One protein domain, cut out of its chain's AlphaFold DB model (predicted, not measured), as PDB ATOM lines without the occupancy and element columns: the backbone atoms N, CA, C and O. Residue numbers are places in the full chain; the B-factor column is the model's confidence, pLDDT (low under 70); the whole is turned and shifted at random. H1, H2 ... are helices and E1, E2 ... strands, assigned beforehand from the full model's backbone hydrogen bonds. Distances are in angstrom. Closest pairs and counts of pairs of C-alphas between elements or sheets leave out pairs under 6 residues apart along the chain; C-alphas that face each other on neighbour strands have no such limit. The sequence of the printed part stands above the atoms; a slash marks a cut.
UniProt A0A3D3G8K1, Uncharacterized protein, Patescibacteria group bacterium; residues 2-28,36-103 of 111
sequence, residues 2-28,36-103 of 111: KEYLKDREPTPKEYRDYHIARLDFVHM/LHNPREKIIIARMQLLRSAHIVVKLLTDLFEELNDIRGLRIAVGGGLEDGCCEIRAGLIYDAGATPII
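Overview. This is residues 2 to 28 and 36 to 103 of the 111 residues of an uncharacterized protein of Patescibacteria group bacterium (UniProt A0A3D3G8K1). What is the shape? A twisted sheet of four parallel strands, in order E2 E1 E3 E4, lies between helices H2 and H4 as three layers, and H1 and H3 only graze it. Which parts make it? The printed part has 95 residues with four named helices alternating with four named strands, and is mixed in class. It is compact, with a radius of gyration of the C-alphas of 12.6 A, and spans 34 by 28 by 23 A.

Arrangement. Where are the helices? H2, residues 39 to 53, and H4, residues 86 to 96, are on opposite faces, at heights of 9.5 A and 8.2 A over the sheet. How do backbones pair? N 21 of E1, residues 20 to 24, and O 75 of E3, residues 75 to 79, are 2.9 A apart, within hydrogen-bond range. E2, residues 58 to 60, H3, residues 64 to 71, and E3 form a split strand-helix-strand unit, with E1 between, and E3, H4 and E4, residues 100 to 103, an unsplit one. Every O i to N i+4 pair is within range in H1, residues 12 to 17, H2 and H4; H3 has 1 of 4, and 2 of 5 O i to N i+3 pairs.

Along the chain. Where does H1 begin? C-alpha 12 is at (28.828, -13.445, 41.247). How long is H2? It spans 21.3 A, from C-alpha 39 to C-alpha 53 at (32.028, -11.186, 49.522).

Size, cuts and confidence. Where is the cut? Residues 29 to 35 are not printed; C-alphas 28 and 36 are 11.4 A apart. Where is pLDDT low? Residues 36 to 42, for instance, are under 70.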
ATOM      1  N   LYS A   2      17.175  -0.951  27.241       65.50
ATOM      2  CA  LYS A   2      17.140  -1.641  28.549       65.50
ATOM      3  C   LYS A   2      17.653  -3.077  28.376       65.50
ATOM      4  O   LYS A   2      17.168  -3.776  27.490       65.50
ATOM      5  N   GLU A   3      18.611  -3.501  29.199       83.25
ATOM      6  CA  GLU A   3      19.100  -4.885  29.251       83.25
ATOM      7  C   GLU A   3      18.499  -5.627  30.458       83.25
ATOM      8  O   GLU A   3      18.115  -5.010  31.451       83.25
ATOM      9  N   TYR A   4      18.434  -6.956  30.389       79.88
ATOM     10  CA  TYR A   4      17.977  -7.811  31.487       79.88
ATOM     11  C   TYR A   4      19.061  -8.835  31.815       79.88
ATOM     12  O   TYR A   4      19.662  -9.407  30.900       79.88
ATOM     13  N   LEU A   5      19.271  -9.114  33.105       79.44
ATOM     14  CA  LEU A   5      19.992 -10.324  33.498       79.44
ATOM     15  C   LEU A   5      19.156 -11.531  33.061       79.44
ATOM     16  O   LEU A   5      17.984 -11.656  33.419       79.44
ATOM     17  N   LYS A   6      19.749 -12.369  32.203       71.44
ATOM     18  CA  LYS A   6      19.060 -13.516  31.599       71.44
ATOM     19  C   LYS A   6      18.757 -14.595  32.634       71.44
ATOM     20  O   LYS A   6      17.693 -15.208  32.566       71.44
ATOM     21  N   ASP A   7      19.685 -14.814  33.562       71.50
ATOM     22  CA  ASP A   7      19.488 -15.720  34.684       71.50
ATOM     23  C   ASP A   7      18.644 -15.041  35.773       71.50
ATOM     24  O   ASP A   7      18.793 -13.851  36.058       71.50
ATOM     25  N   ARG A   8      17.742 -15.813  36.380       69.44
ATOM     26  CA  ARG A   8      16.965 -15.410  37.557       69.44
ATOM     27  C   ARG A   8      17.721 -15.685  38.856       69.44
ATOM     28  O   ARG A   8      17.310 -15.192  39.895       69.44
ATOM     29  N   GLU A   9      18.848 -16.385  38.804       74.75
ATOM     30  CA  GLU A   9      19.761 -16.584  39.929       74.75
ATOM     31  C   GLU A   9      21.220 -16.237  39.558       74.75
ATOM     32  O   GLU A   9      22.128 -17.029  39.804       74.75
ATOM     33  N   PRO A  10      21.505 -15.032  39.021       78.00
ATOM     34  CA  PRO A  10      22.806 -14.707  38.446       78.00
ATOM     35  C   PRO A  10      23.944 -14.883  39.456       78.00
ATOM     36  O   PRO A  10      23.899 -14.403  40.591       78.00
ATOM     37  N   THR A  11      24.990 -15.592  39.078       85.19
ATOM     38  CA  THR A  11      26.120 -15.879  39.962       85.19
ATOM     39  C   THR A  11      27.040 -14.660  40.082       85.19
ATOM     40  O   THR A  11      27.149 -13.878  39.138       85.19
ATOM     41  N   PRO A  12      27.813 -14.500  41.176       87.00
ATOM     42  CA  PRO A  12      28.828 -13.445  41.247       87.00
ATOM     43  C   PRO A  12      29.840 -13.479  40.087       87.00
ATOM     44  O   PRO A  12      30.413 -12.451  39.734       87.00
ATOM     45  N   LYS A  13      30.059 -14.656  39.481       86.62
ATOM     46  CA  LYS A  13      30.893 -14.810  38.285       86.62
ATOM     47  C   LYS A  13      30.325 -14.026  37.101       86.62
ATOM     48  O   LYS A  13      31.090 -13.319  36.462       86.62
ATOM     49  N   GLU A  14      29.020 -14.084  36.856       82.88
ATOM     50  CA  GLU A  14      28.393 -13.328  35.765       82.88
ATOM     51  C   GLU A  14      28.569 -11.819  35.946       82.88
ATOM     52  O   GLU A  14      28.951 -11.133  35.003       82.88
ATOM     53  N   TYR A  15      28.398 -11.292  37.163       85.00
ATOM     54  CA  TYR A  15      28.643  -9.865  37.411       85.00
ATOM     55  C   TYR A  15      30.089  -9.465  37.083       85.00
ATOM     56  O   TYR A  15      30.309  -8.394  36.521       85.00
ATOM     57  N   ARG A  16      31.077 -10.322  37.377       85.12
ATOM     58  CA  ARG A  16      32.484 -10.062  37.023       85.12
ATOM     59  C   ARG A  16      32.729 -10.143  35.524       85.12
ATOM     60  O   ARG A  16      33.294  -9.208  34.967       85.12
ATOM     61  N   ASP A  17      32.297 -11.234  34.897       86.81
ATOM     62  CA  ASP A  17      32.556 -11.522  33.484       86.81
ATOM     63  C   ASP A  17      31.913 -10.460  32.565       86.81
ATOM     64  O   ASP A  17      32.432 -10.179  31.487       86.81
ATOM     65  N   TYR A  18      30.824  -9.817  33.012       82.81
ATOM     66  CA  TYR A  18      30.137  -8.737  32.292       82.81
ATOM     67  C   TYR A  18      30.412  -7.322  32.832       82.81
ATOM     68  O   TYR A  18      29.765  -6.370  32.382       82.81
ATOM     69  N   HIS A  19      31.339  -7.174  33.787       85.94
ATOM     70  CA  HIS A  19      31.691  -5.903  34.437       85.94
ATOM     71  C   HIS A  19      30.477  -5.111  34.956       85.94
ATOM     72  O   HIS A  19      30.335  -3.912  34.715       85.94
ATOM     73  N   ILE A  20      29.583  -5.802  35.660       86.56
ATOM     74  CA  ILE A  20      28.334  -5.255  36.185       86.56
ATOM     75  C   ILE A  20      28.528  -4.856  37.650       86.56
ATOM     76  O   ILE A  20      28.822  -5.695  38.503       86.56
ATOM     77  N   ALA A  21      28.300  -3.581  37.955       84.88
ATOM     78  CA  ALA A  21      28.078  -3.115  39.320       84.88
ATOM     79  C   ALA A  21      26.602  -3.299  39.700       84.88
ATOM     80  O   ALA A  21      25.731  -3.350  38.832       84.88
ATOM     81  N   ARG A  22      26.294  -3.386  40.993       82.19
ATOM     82  CA  ARG A  22      24.914  -3.509  41.475       82.19
ATOM     83  C   ARG A  22      24.519  -2.312  42.321       82.19
ATOM     84  O   ARG A  22      25.286  -1.841  43.163       82.19
ATOM     85  N   LEU A  23      23.292  -1.867  42.103       77.06
ATOM     86  CA  LEU A  23      22.654  -0.797  42.838       77.06
ATOM     87  C   LEU A  23      21.360  -1.345  43.437       77.06
ATOM     88  O   LEU A  23      20.381  -1.585  42.726       77.06
ATOM     89  N   ASP A  24      21.396  -1.610  44.741       71.75
ATOM     90  CA  ASP A  24      20.243  -2.120  45.471       71.75
ATOM     91  C   ASP A  24      19.457  -0.963  46.083       71.75
ATOM     92  O   ASP A  24      20.002  -0.074  46.743       71.75
ATOM     93  N   PHE A  25      18.147  -1.007  45.872       65.44
ATOM     94  CA  PHE A  25      17.213  -0.026  46.389       65.44
ATOM     95  C   PHE A  25      16.359  -0.693  47.455       65.44
ATOM     96  O   PHE A  25      15.420  -1.430  47.148       65.44
ATOM     97  N   VAL A  26      16.687  -0.431  48.712       55.72
ATOM     98  CA  VAL A  26      15.833  -0.811  49.833       55.72
ATOM     99  C   VAL A  26      14.860   0.343  50.040       55.72
ATOM    100  O   VAL A  26      15.285   1.491  50.138       55.72
ATOM    101  N   HIS A  27      13.556   0.073  50.049       49.97
ATOM    102  CA  HIS A  27      12.585   1.085  50.455       49.97
ATOM    103  C   HIS A  27      12.730   1.269  51.969       49.97
ATOM    104  O   HIS A  27      12.074   0.576  52.737       49.97
ATOM    105  N   MET A  28      13.632   2.143  52.414       41.88
ATOM    106  CA  MET A  28      13.649   2.555  53.814       41.88
ATOM    107  C   MET A  28      12.615   3.666  53.957       41.88
ATOM    108  O   MET A  28      12.883   4.794  53.561       41.88
ATOM    109  N   LEU A  36       8.849  -5.334  61.045       46.59
ATOM    110  CA  LEU A  36       8.087  -5.446  59.793       46.59
ATOM    111  C   LEU A  36       8.917  -5.990  58.620       46.59
ATOM    112  O   LEU A  36       8.389  -6.089  57.513       46.59
ATOM    113  N   HIS A  37      10.183  -6.367  58.849       52.84
ATOM    114  CA  HIS A  37      11.088  -6.875  57.815       52.84
ATOM    115  C   HIS A  37      10.489  -8.072  57.064       52.84
ATOM    116  O   HIS A  37      10.527  -9.230  57.498       52.84
ATOM    117  N   ASN A  38       9.951  -7.745  55.896       57.19
ATOM    118  CA  ASN A  38       9.357  -8.640  54.926       57.19
ATOM    119  C   ASN A  38      10.455  -9.620  54.452       57.19
ATOM    120  O   ASN A  38      11.583  -9.178  54.209       57.19
ATOM    121  N   PRO A  39      10.191 -10.934  54.302       62.34
ATOM    122  CA  PRO A  39      11.152 -11.910  53.774       62.34
ATOM    123  C   PRO A  39      11.981 -11.430  52.566       62.34
ATOM    124  O   PRO A  39      13.142 -11.811  52.429       62.34
ATOM    125  N   ARG A  40      11.430 -10.534  51.738       62.72
ATOM    126  CA  ARG A  40      12.104  -9.893  50.596       62.72
ATOM    127  C   ARG A  40      13.359  -9.093  50.959       62.72
ATOM    128  O   ARG A  40      14.359  -9.200  50.257       62.72
ATOM    129  N   GLU A  41      13.356  -8.330  52.047       63.16
ATOM    130  CA  GLU A  41      14.521  -7.521  52.440       63.16
ATOM    131  C   GLU A  41      15.668  -8.390  52.947       63.16
ATOM    132  O   GLU A  41      16.828  -8.125  52.641       63.16
ATOM    133  N   LYS A  42      15.351  -9.493  53.638       68.25
ATOM    134  CA  LYS A  42      16.354 -10.497  54.021       68.25
ATOM    135  C   LYS A  42      17.027 -11.100  52.790       68.25
ATOM    136  O   LYS A  42      18.239 -11.292  52.806       68.25
ATOM    137  N   ILE A  43      16.266 -11.350  51.722       72.50
ATOM    138  CA  ILE A  43      16.807 -11.847  50.450       72.50
ATOM    139  C   ILE A  43      17.709 -10.786  49.800       72.50
ATOM    140  O   ILE A  43      18.822 -11.118  49.400       72.50
ATOM    141  N   ILE A  44      17.285  -9.516  49.751       72.44
ATOM    142  CA  ILE A  44      18.104  -8.404  49.229       72.44
ATOM    143  C   ILE A  44      19.425  -8.288  49.999       72.44
ATOM    144  O   ILE A  44      20.495  -8.268  49.394       72.44
ATOM    145  N   ILE A  45      19.368  -8.271  51.334       73.00
ATOM    146  CA  ILE A  45      20.552  -8.147  52.195       73.00
ATOM    147  C   ILE A  45      21.480  -9.355  52.027       73.00
ATOM    148  O   ILE A  45      22.684  -9.170  51.843       73.00
ATOM    149  N   ALA A  46      20.949 -10.582  52.041       76.31
ATOM    150  CA  ALA A  46      21.744 -11.795  51.837       76.31
ATOM    151  C   ALA A  46      22.427 -11.795  50.460       76.31
ATOM    152  O   ALA A  46      23.603 -12.143  50.332       76.31
ATOM    153  N   ARG A  47      21.714 -11.338  49.425       76.50
ATOM    154  CA  ARG A  47      22.239 -11.213  48.066       76.50
ATOM    155  C   ARG A  47      23.347 -10.172  47.969       76.50
ATOM    156  O   ARG A  47      24.390 -10.446  47.378       76.50
ATOM    157  N   MET A  48      23.152  -9.008  48.581       77.44
ATOM    158  CA  MET A  48      24.178  -7.974  48.675       77.44
ATOM    159  C   MET A  48      25.433  -8.513  49.370       77.44
ATOM    160  O   MET A  48      26.540  -8.314  48.872       77.44
ATOM    161  N   GLN A  49      25.278  -9.198  50.507       78.06
ATOM    162  CA  GLN A  49      26.401  -9.777  51.249       78.06
ATOM    163  C   GLN A  49      27.170 -10.799  50.404       78.06
ATOM    164  O   GLN A  49      28.397 -10.723  50.330       78.06
ATOM    165  N   LEU A  50      26.462 -11.691  49.703       83.06
ATOM    166  CA  LEU A  50      27.061 -12.649  48.772       83.06
ATOM    167  C   LEU A  50      27.901 -11.944  47.697       83.06
ATOM    168  O   LEU A  50      29.058 -12.295  47.480       83.06
ATOM    169  N   LEU A  51      27.346 -10.925  47.044       82.00
ATOM    170  CA  LEU A  51      28.027 -10.202  45.970       82.00
ATOM    171  C   LEU A  51      29.232  -9.395  46.479       82.00
ATOM    172  O   LEU A  51      30.303  -9.451  45.872       82.00
ATOM    173  N   ARG A  52      29.108  -8.725  47.630       80.69
ATOM    174  CA  ARG A  52      30.228  -8.017  48.276       80.69
ATOM    175  C   ARG A  52      31.360  -8.965  48.664       80.69
ATOM    176  O   ARG A  52      32.520  -8.642  48.426       80.69
ATOM    177  N   SER A  53      31.034 -10.148  49.194       82.75
ATOM    178  CA  SER A  53      32.028 -11.186  49.522       82.75
ATOM    179  C   SER A  53      32.800 -11.678  48.291       82.75
ATOM    180  O   SER A  53      33.927 -12.147  48.401       82.75
ATOM    181  N   ALA A  54      32.213 -11.512  47.102       84.62
ATOM    182  CA  ALA A  54      32.811 -11.835  45.815       84.62
ATOM    183  C   ALA A  54      33.489 -10.630  45.128       84.62
ATOM    184  O   ALA A  54      33.820 -10.722  43.941       84.62
ATOM    185  N   HIS A  55      33.696  -9.526  45.856       84.69
ATOM    186  CA  HIS A  55      34.271  -8.264  45.373       84.69
ATOM    187  C   HIS A  55      33.467  -7.572  44.260       84.69
ATOM    188  O   HIS A  55      34.019  -6.803  43.476       84.69
ATOM    189  N   ILE A  56      32.156  -7.814  44.186       82.25
ATOM    190  CA  ILE A  56      31.269  -7.017  43.338       82.25
ATOM    191  C   ILE A  56      30.976  -5.694  44.041       82.25
ATOM    192  O   ILE A  56      30.651  -5.667  45.232       82.25
ATOM    193  N   VAL A  57      31.057  -4.594  43.293       79.94
ATOM    194  CA  VAL A  57      30.636  -3.279  43.779       79.94
ATOM    195  C   VAL A  57      29.121  -3.304  43.963       79.94
ATOM    196  O   VAL A  57      28.378  -3.377  42.985       79.94
ATOM    197  N   VAL A  58      28.673  -3.255  45.221       75.19
ATOM    198  CA  VAL A  58      27.253  -3.148  45.574       75.19
ATOM    199  C   VAL A  58      27.024  -1.885  46.389       75.19
ATOM    200  O   VAL A  58      27.446  -1.804  47.553       75.19
ATOM    201  N   LYS A  59      26.343  -0.917  45.779       72.88
ATOM    202  CA  LYS A  59      25.939   0.337  46.418       72.88
ATOM    203  C   LYS A  59      24.510   0.209  46.959       72.88
ATOM    204  O   LYS A  59      23.643  -0.360  46.296       72.88
ATOM    205  N   LEU A  60      24.300   0.715  48.175       67.25
ATOM    206  CA  LEU A  60      22.982   0.898  48.785       67.25
ATOM    207  C   LEU A  60      22.626   2.369  48.655       67.25
ATOM    208  O   LEU A  60      23.458   3.220  48.952       67.25
ATOM    209  N   LEU A  61      21.408   2.654  48.224       63.91
ATOM    210  CA  LEU A  61      20.986   4.021  47.983       63.91
ATOM    211  C   LEU A  61      20.122   4.563  49.113       63.91
ATOM    212  O   LEU A  61      18.966   4.164  49.243       63.91
ATOM    213  N   THR A  62      20.683   5.490  49.889       55.09
ATOM    214  CA  THR A  62      19.922   6.379  50.779       55.09
ATOM    215  C   THR A  62      19.654   7.742  50.137       55.09
ATOM    216  O   THR A  62      18.587   8.283  50.383       55.09
ATOM    217  N   ASP A  63      20.516   8.225  49.225       55.53
ATOM    218  CA  ASP A  63      20.289   9.451  48.439       55.53
ATOM    219  C   ASP A  63      20.662   9.273  46.960       55.53
ATOM    220  O   ASP A  63      21.823   9.157  46.572       55.53
ATOM    221  N   LEU A  64      19.628   9.236  46.115       57.16
ATOM    222  CA  LEU A  64      19.710   8.868  44.699       57.16
ATOM    223  C   LEU A  64      20.575   9.806  43.860       57.16
ATOM    224  O   LEU A  64      21.302   9.341  42.995       57.16
ATOM    225  N   PHE A  65      20.527  11.111  44.097       60.00
ATOM    226  CA  PHE A  65      21.116  12.080  43.171       60.00
ATOM    227  C   PHE A  65      22.634  12.238  43.292       60.00
ATOM    228  O   PHE A  65      23.288  12.489  42.283       60.00
ATOM    229  N   GLU A  66      23.205  12.065  44.485       63.66
ATOM    230  CA  GLU A  66      24.653  12.197  44.687       63.66
ATOM    231  C   GLU A  66      25.406  11.026  44.044       63.66
ATOM    232  O   GLU A  66      26.374  11.222  43.311       63.66
ATOM    233  N   GLU A  67      24.883   9.812  44.217       70.62
ATOM    234  CA  GLU A  67      25.481   8.581  43.694       70.62
ATOM    235  C   GLU A  67      25.344   8.439  42.171       70.62
ATOM    236  O   GLU A  67      26.162   7.767  41.538       70.62
ATOM    237  N   LEU A  68      24.342   9.077  41.549       68.81
ATOM    238  CA  LEU A  68      24.147   9.018  40.095       68.81
ATOM    239  C   LEU A  68      25.282   9.702  39.305       68.81
ATOM    240  O   LEU A  68      25.507   9.363  38.143       68.81
ATOM    241  N   ASN A  69      26.042  10.622  39.905       70.25
ATOM    242  CA  ASN A  69      27.182  11.247  39.222       70.25
ATOM    243  C   ASN A  69      28.363  10.280  39.038       70.25
ATOM    244  O   ASN A  69      29.071  10.351  38.030       70.25
ATOM    245  N   ASP A  70      28.526   9.327  39.956       75.44
ATOM    246  CA  ASP A  70      29.659   8.396  39.994       75.44
ATOM    247  C   ASP A  70      29.468   7.151  39.116       75.44
ATOM    248  O   ASP A  70      30.325   6.265  39.088       75.44
ATOM    249  N   ILE A  71      28.340   7.043  38.408       79.00
ATOM    250  CA  ILE A  71      27.988   5.831  37.655       79.00
ATOM    251  C   ILE A  71      28.116   5.956  36.138       79.00
ATOM    252  O   ILE A  71      27.890   4.976  35.424       79.00
ATOM    253  N   ARG A  72      28.484   7.131  35.620       84.25
ATOM    254  CA  ARG A  72      28.594   7.359  34.175       84.25
ATOM    255  C   ARG A  72      29.531   6.337  33.520       84.25
ATOM    256  O   ARG A  72      30.660   6.140  33.956       84.25
ATOM    257  N   GLY A  73      29.067   5.708  32.440       83.94
ATOM    258  CA  GLY A  73      29.817   4.691  31.698       83.94
ATOM    259  C   GLY A  73      29.839   3.298  32.342       83.94
ATOM    260  O   GLY A  73      30.376   2.371  31.739       83.94
ATOM    261  N   LEU A  74      29.240   3.115  33.525       85.62
ATOM    262  CA  LEU A  74      29.144   1.810  34.177       85.62
ATOM    263  C   LEU A  74      27.943   1.005  33.669       85.62
ATOM    264  O   LEU A  74      26.932   1.556  33.232       85.62
ATOM    265  N   ARG A  75      28.033  -0.322  33.775       89.38
ATOM    266  CA  ARG A  75      26.895  -1.239  33.625       89.38
ATOM    267  C   ARG A  75      26.331  -1.519  35.011       89.38
ATOM    268  O   ARG A  75      27.054  -2.045  35.855       89.38
ATOM    269  N   ILE A  76      25.075  -1.151  35.261       85.94
ATOM    270  CA  ILE A  76      24.482  -1.221  36.602       85.94
ATOM    271  C   ILE A  76      23.243  -2.101  36.623       85.94
ATOM    272  O   ILE A  76      22.233  -1.783  36.002       85.94
ATOM    273  N   ALA A  77      23.319  -3.177  37.402       85.50
ATOM    274  CA  ALA A  77      22.182  -4.007  37.754       85.50
ATOM    275  C   ALA A  77      21.331  -3.347  38.843       85.50
ATOM    276  O   ALA A  77      21.840  -3.006  39.911       85.50
ATOM    277  N   VAL A  78      20.029  -3.233  38.590       80.50
ATOM    278  CA  VAL A  78      19.021  -2.791  39.558       80.50
ATOM    279  C   VAL A  78      18.239  -3.992  40.049       80.50
ATOM    280  O   VAL A  78      17.550  -4.638  39.261       80.50
ATOM    281  N   GLY A  79      18.335  -4.265  41.349       72.25
ATOM    282  CA  GLY A  79      17.547  -5.289  42.025       72.25
ATOM    283  C   GLY A  79      16.343  -4.702  42.762       72.25
ATOM    284  O   GLY A  79      16.438  -3.653  43.399       72.25
ATOM    285  N   GLY A  80      15.211  -5.399  42.702       67.06
ATOM    286  CA  GLY A  80      14.000  -5.074  43.454       67.06
ATOM    287  C   GLY A  80      12.849  -6.017  43.107       67.06
ATOM    288  O   GLY A  80      12.928  -6.776  42.141       67.06
ATOM    289  N   GLY A  81      11.776  -5.990  43.901       58.94
ATOM    290  CA  GLY A  81      10.539  -6.684  43.537       58.94
ATOM    291  C   GLY A  81       9.960  -6.086  42.250       58.94
ATOM    292  O   GLY A  81       9.881  -4.866  42.126       58.94
ATOM    293  N   LEU A  82       9.575  -6.936  41.292       52.16
ATOM    294  CA  LEU A  82       8.956  -6.531  40.015       52.16
ATOM    295  C   LEU A  82       7.543  -5.952  40.192       52.16
ATOM    296  O   LEU A  82       7.003  -5.389  39.248       52.16
ATOM    297  N   GLU A  83       6.937  -6.154  41.364       51.97
ATOM    298  CA  GLU A  83       5.513  -5.887  41.610       51.97
ATOM    299  C   GLU A  83       5.146  -4.406  41.537       51.97
ATOM    300  O   GLU A  83       3.993  -4.092  41.272       51.97
ATOM    301  N   ASP A  84       6.132  -3.516  41.620       51.16
ATOM    302  CA  ASP A  84       5.960  -2.093  41.389       51.16
ATOM    303  C   ASP A  84       7.004  -1.661  40.359       51.16
ATOM    304  O   ASP A  84       8.181  -2.008  40.487       51.16
ATOM    305  N   GLY A  85       6.621  -0.879  39.342       63.69
ATOM    306  CA  GLY A  85       7.486  -0.383  38.251       63.69
ATOM    307  C   GLY A  85       8.736   0.411  38.681       63.69
ATOM    308  O   GLY A  85       9.415   1.015  37.855       63.69
ATOM    309  N   CYS A  86       9.082   0.399  39.965       69.44
ATOM    310  CA  CYS A  86      10.291   0.918  40.571       69.44
ATOM    311  C   CYS A  86      11.571   0.467  39.862       69.44
ATOM    312  O   CYS A  86      12.423   1.313  39.611       69.44
ATOM    313  N   CYS A  87      11.735  -0.819  39.523       75.50
ATOM    314  CA  CYS A  87      12.950  -1.274  38.826       75.50
ATOM    315  C   CYS A  87      13.102  -0.590  37.460       75.50
ATOM    316  O   CYS A  87      14.205  -0.208  37.077       75.50
ATOM    317  N   GLU A  88      11.990  -0.369  36.758       78.75
ATOM    318  CA  GLU A  88      11.989   0.330  35.478       78.75
ATOM    319  C   GLU A  88      12.235   1.832  35.612       78.75
ATOM    320  O   GLU A  88      13.015   2.386  34.839       78.75
ATOM    321  N   ILE A  89      11.605   2.481  36.595       78.75
ATOM    322  CA  ILE A  89      11.822   3.903  36.898       78.75
ATOM    323  C   ILE A  89      13.300   4.140  37.233       78.75
ATOM    324  O   ILE A  89      13.936   5.036  36.685       78.75
ATOM    325  N   ARG A  90      13.881   3.281  38.074       80.75
ATOM    326  CA  ARG A  90      15.293   3.349  38.478       80.75
ATOM    327  C   ARG A  90      16.243   3.062  37.323       80.75
ATOM    328  O   ARG A  90      17.245   3.753  37.183       80.75
ATOM    329  N   ALA A  91      15.914   2.096  36.467       83.00
ATOM    330  CA  ALA A  91      16.651   1.867  35.231       83.00
ATOM    331  C   ALA A  91      16.648   3.113  34.327       83.00
ATOM    332  O   ALA A  91      17.673   3.418  33.723       83.00
ATOM    333  N   GLY A  92      15.533   3.853  34.270       86.06
ATOM    334  CA  GLY A  92      15.451   5.147  33.586       86.06
ATOM    335  C   GLY A  92      16.420   6.180  34.161       86.06
ATOM    336  O   GLY A  92      17.222   6.737  33.426       86.06
ATOM    337  N   LEU A  93      16.440   6.350  35.484       83.94
ATOM    338  CA  LEU A  93      17.339   7.309  36.144       83.94
ATOM    339  C   LEU A  93      18.826   6.972  35.944       83.94
ATOM    340  O   LEU A  93      19.645   7.859  35.723       83.94
ATOM    341  N   ILE A  94      19.177   5.686  35.968       85.88
ATOM    342  CA  ILE A  94      20.537   5.203  35.669       85.88
ATOM    343  C   ILE A  94      20.913   5.493  34.214       85.88
ATOM    344  O   ILE A  94      22.042   5.895  33.936       85.88
ATOM    345  N   TYR A  95      19.971   5.307  33.288       88.44
ATOM    346  CA  TYR A  95      20.176   5.646  31.884       88.44
ATOM    347  C   TYR A  95      20.409   7.147  31.694       88.44
ATOM    348  O   TYR A  95      21.372   7.535  31.032       88.44
ATOM    349  N   ASP A  96      19.581   7.985  32.317       87.88
ATOM    350  CA  ASP A  96      19.685   9.444  32.233       87.88
ATOM    351  C   ASP A  96      20.994   9.967  32.855       87.88
ATOM    352  O   ASP A  96      21.564  10.951  32.382       87.88
ATOM    353  N   ALA A  97      21.538   9.257  33.849       85.12
ATOM    354  CA  ALA A  97      22.860   9.514  34.426       85.12
ATOM    355  C   ALA A  97      24.043   9.089  33.523       85.12
ATOM    356  O   ALA A  97      25.210   9.342  33.839       85.12
ATOM    357  N   GLY A  98      23.773   8.466  32.372       86.94
ATOM    358  CA  GLY A  98      24.785   8.037  31.406       86.94
ATOM    359  C   GLY A  98      25.410   6.674  31.711       86.94
ATOM    360  O   GLY A  98      26.509   6.384  31.233       86.94
ATOM    361  N   ALA A  99      24.745   5.843  32.512       88.75
ATOM    362  CA  ALA A  99      25.105   4.447  32.726       88.75
ATOM    363  C   ALA A  99      24.256   3.515  31.839       88.75
ATOM    364  O   ALA A  99      23.252   3.911  31.248       88.75
ATOM    365  N   THR A 100      24.649   2.246  31.741       90.44
ATOM    366  CA  THR A 100      23.849   1.206  31.081       90.44
ATOM    367  C   THR A 100      23.038   0.447  32.131       90.44
ATOM    368  O   THR A 100      23.629  -0.333  32.888       90.44
ATOM    369  N   PRO A 101      21.710   0.645  32.216       87.81
ATOM    370  CA  PRO A 101      20.889  -0.065  33.183       87.81
ATOM    371  C   PRO A 101      20.653  -1.519  32.766       87.81
ATOM    372  O   PRO A 101      20.336  -1.822  31.612       87.81
ATOM    373  N   ILE A 102      20.730  -2.407  33.750       87.06
ATOM    374  CA  ILE A 102      20.417  -3.826  33.638       87.06
ATOM    375  C   ILE A 102      19.366  -4.148  34.697       87.06
ATOM    376  O   ILE A 102      19.553  -3.867  35.877       87.06
ATOM    377  N   ILE A 103      18.242  -4.729  34.300       80.88
ATOM    378  CA  ILE A 103      17.204  -5.132  35.249       80.88
ATOM    379  C   ILE A 103      17.557  -6.521  35.791       80.88
ATOM    380  O   ILE A 103      17.677  -7.483  35.028       80.88
TER     381      ILE A 103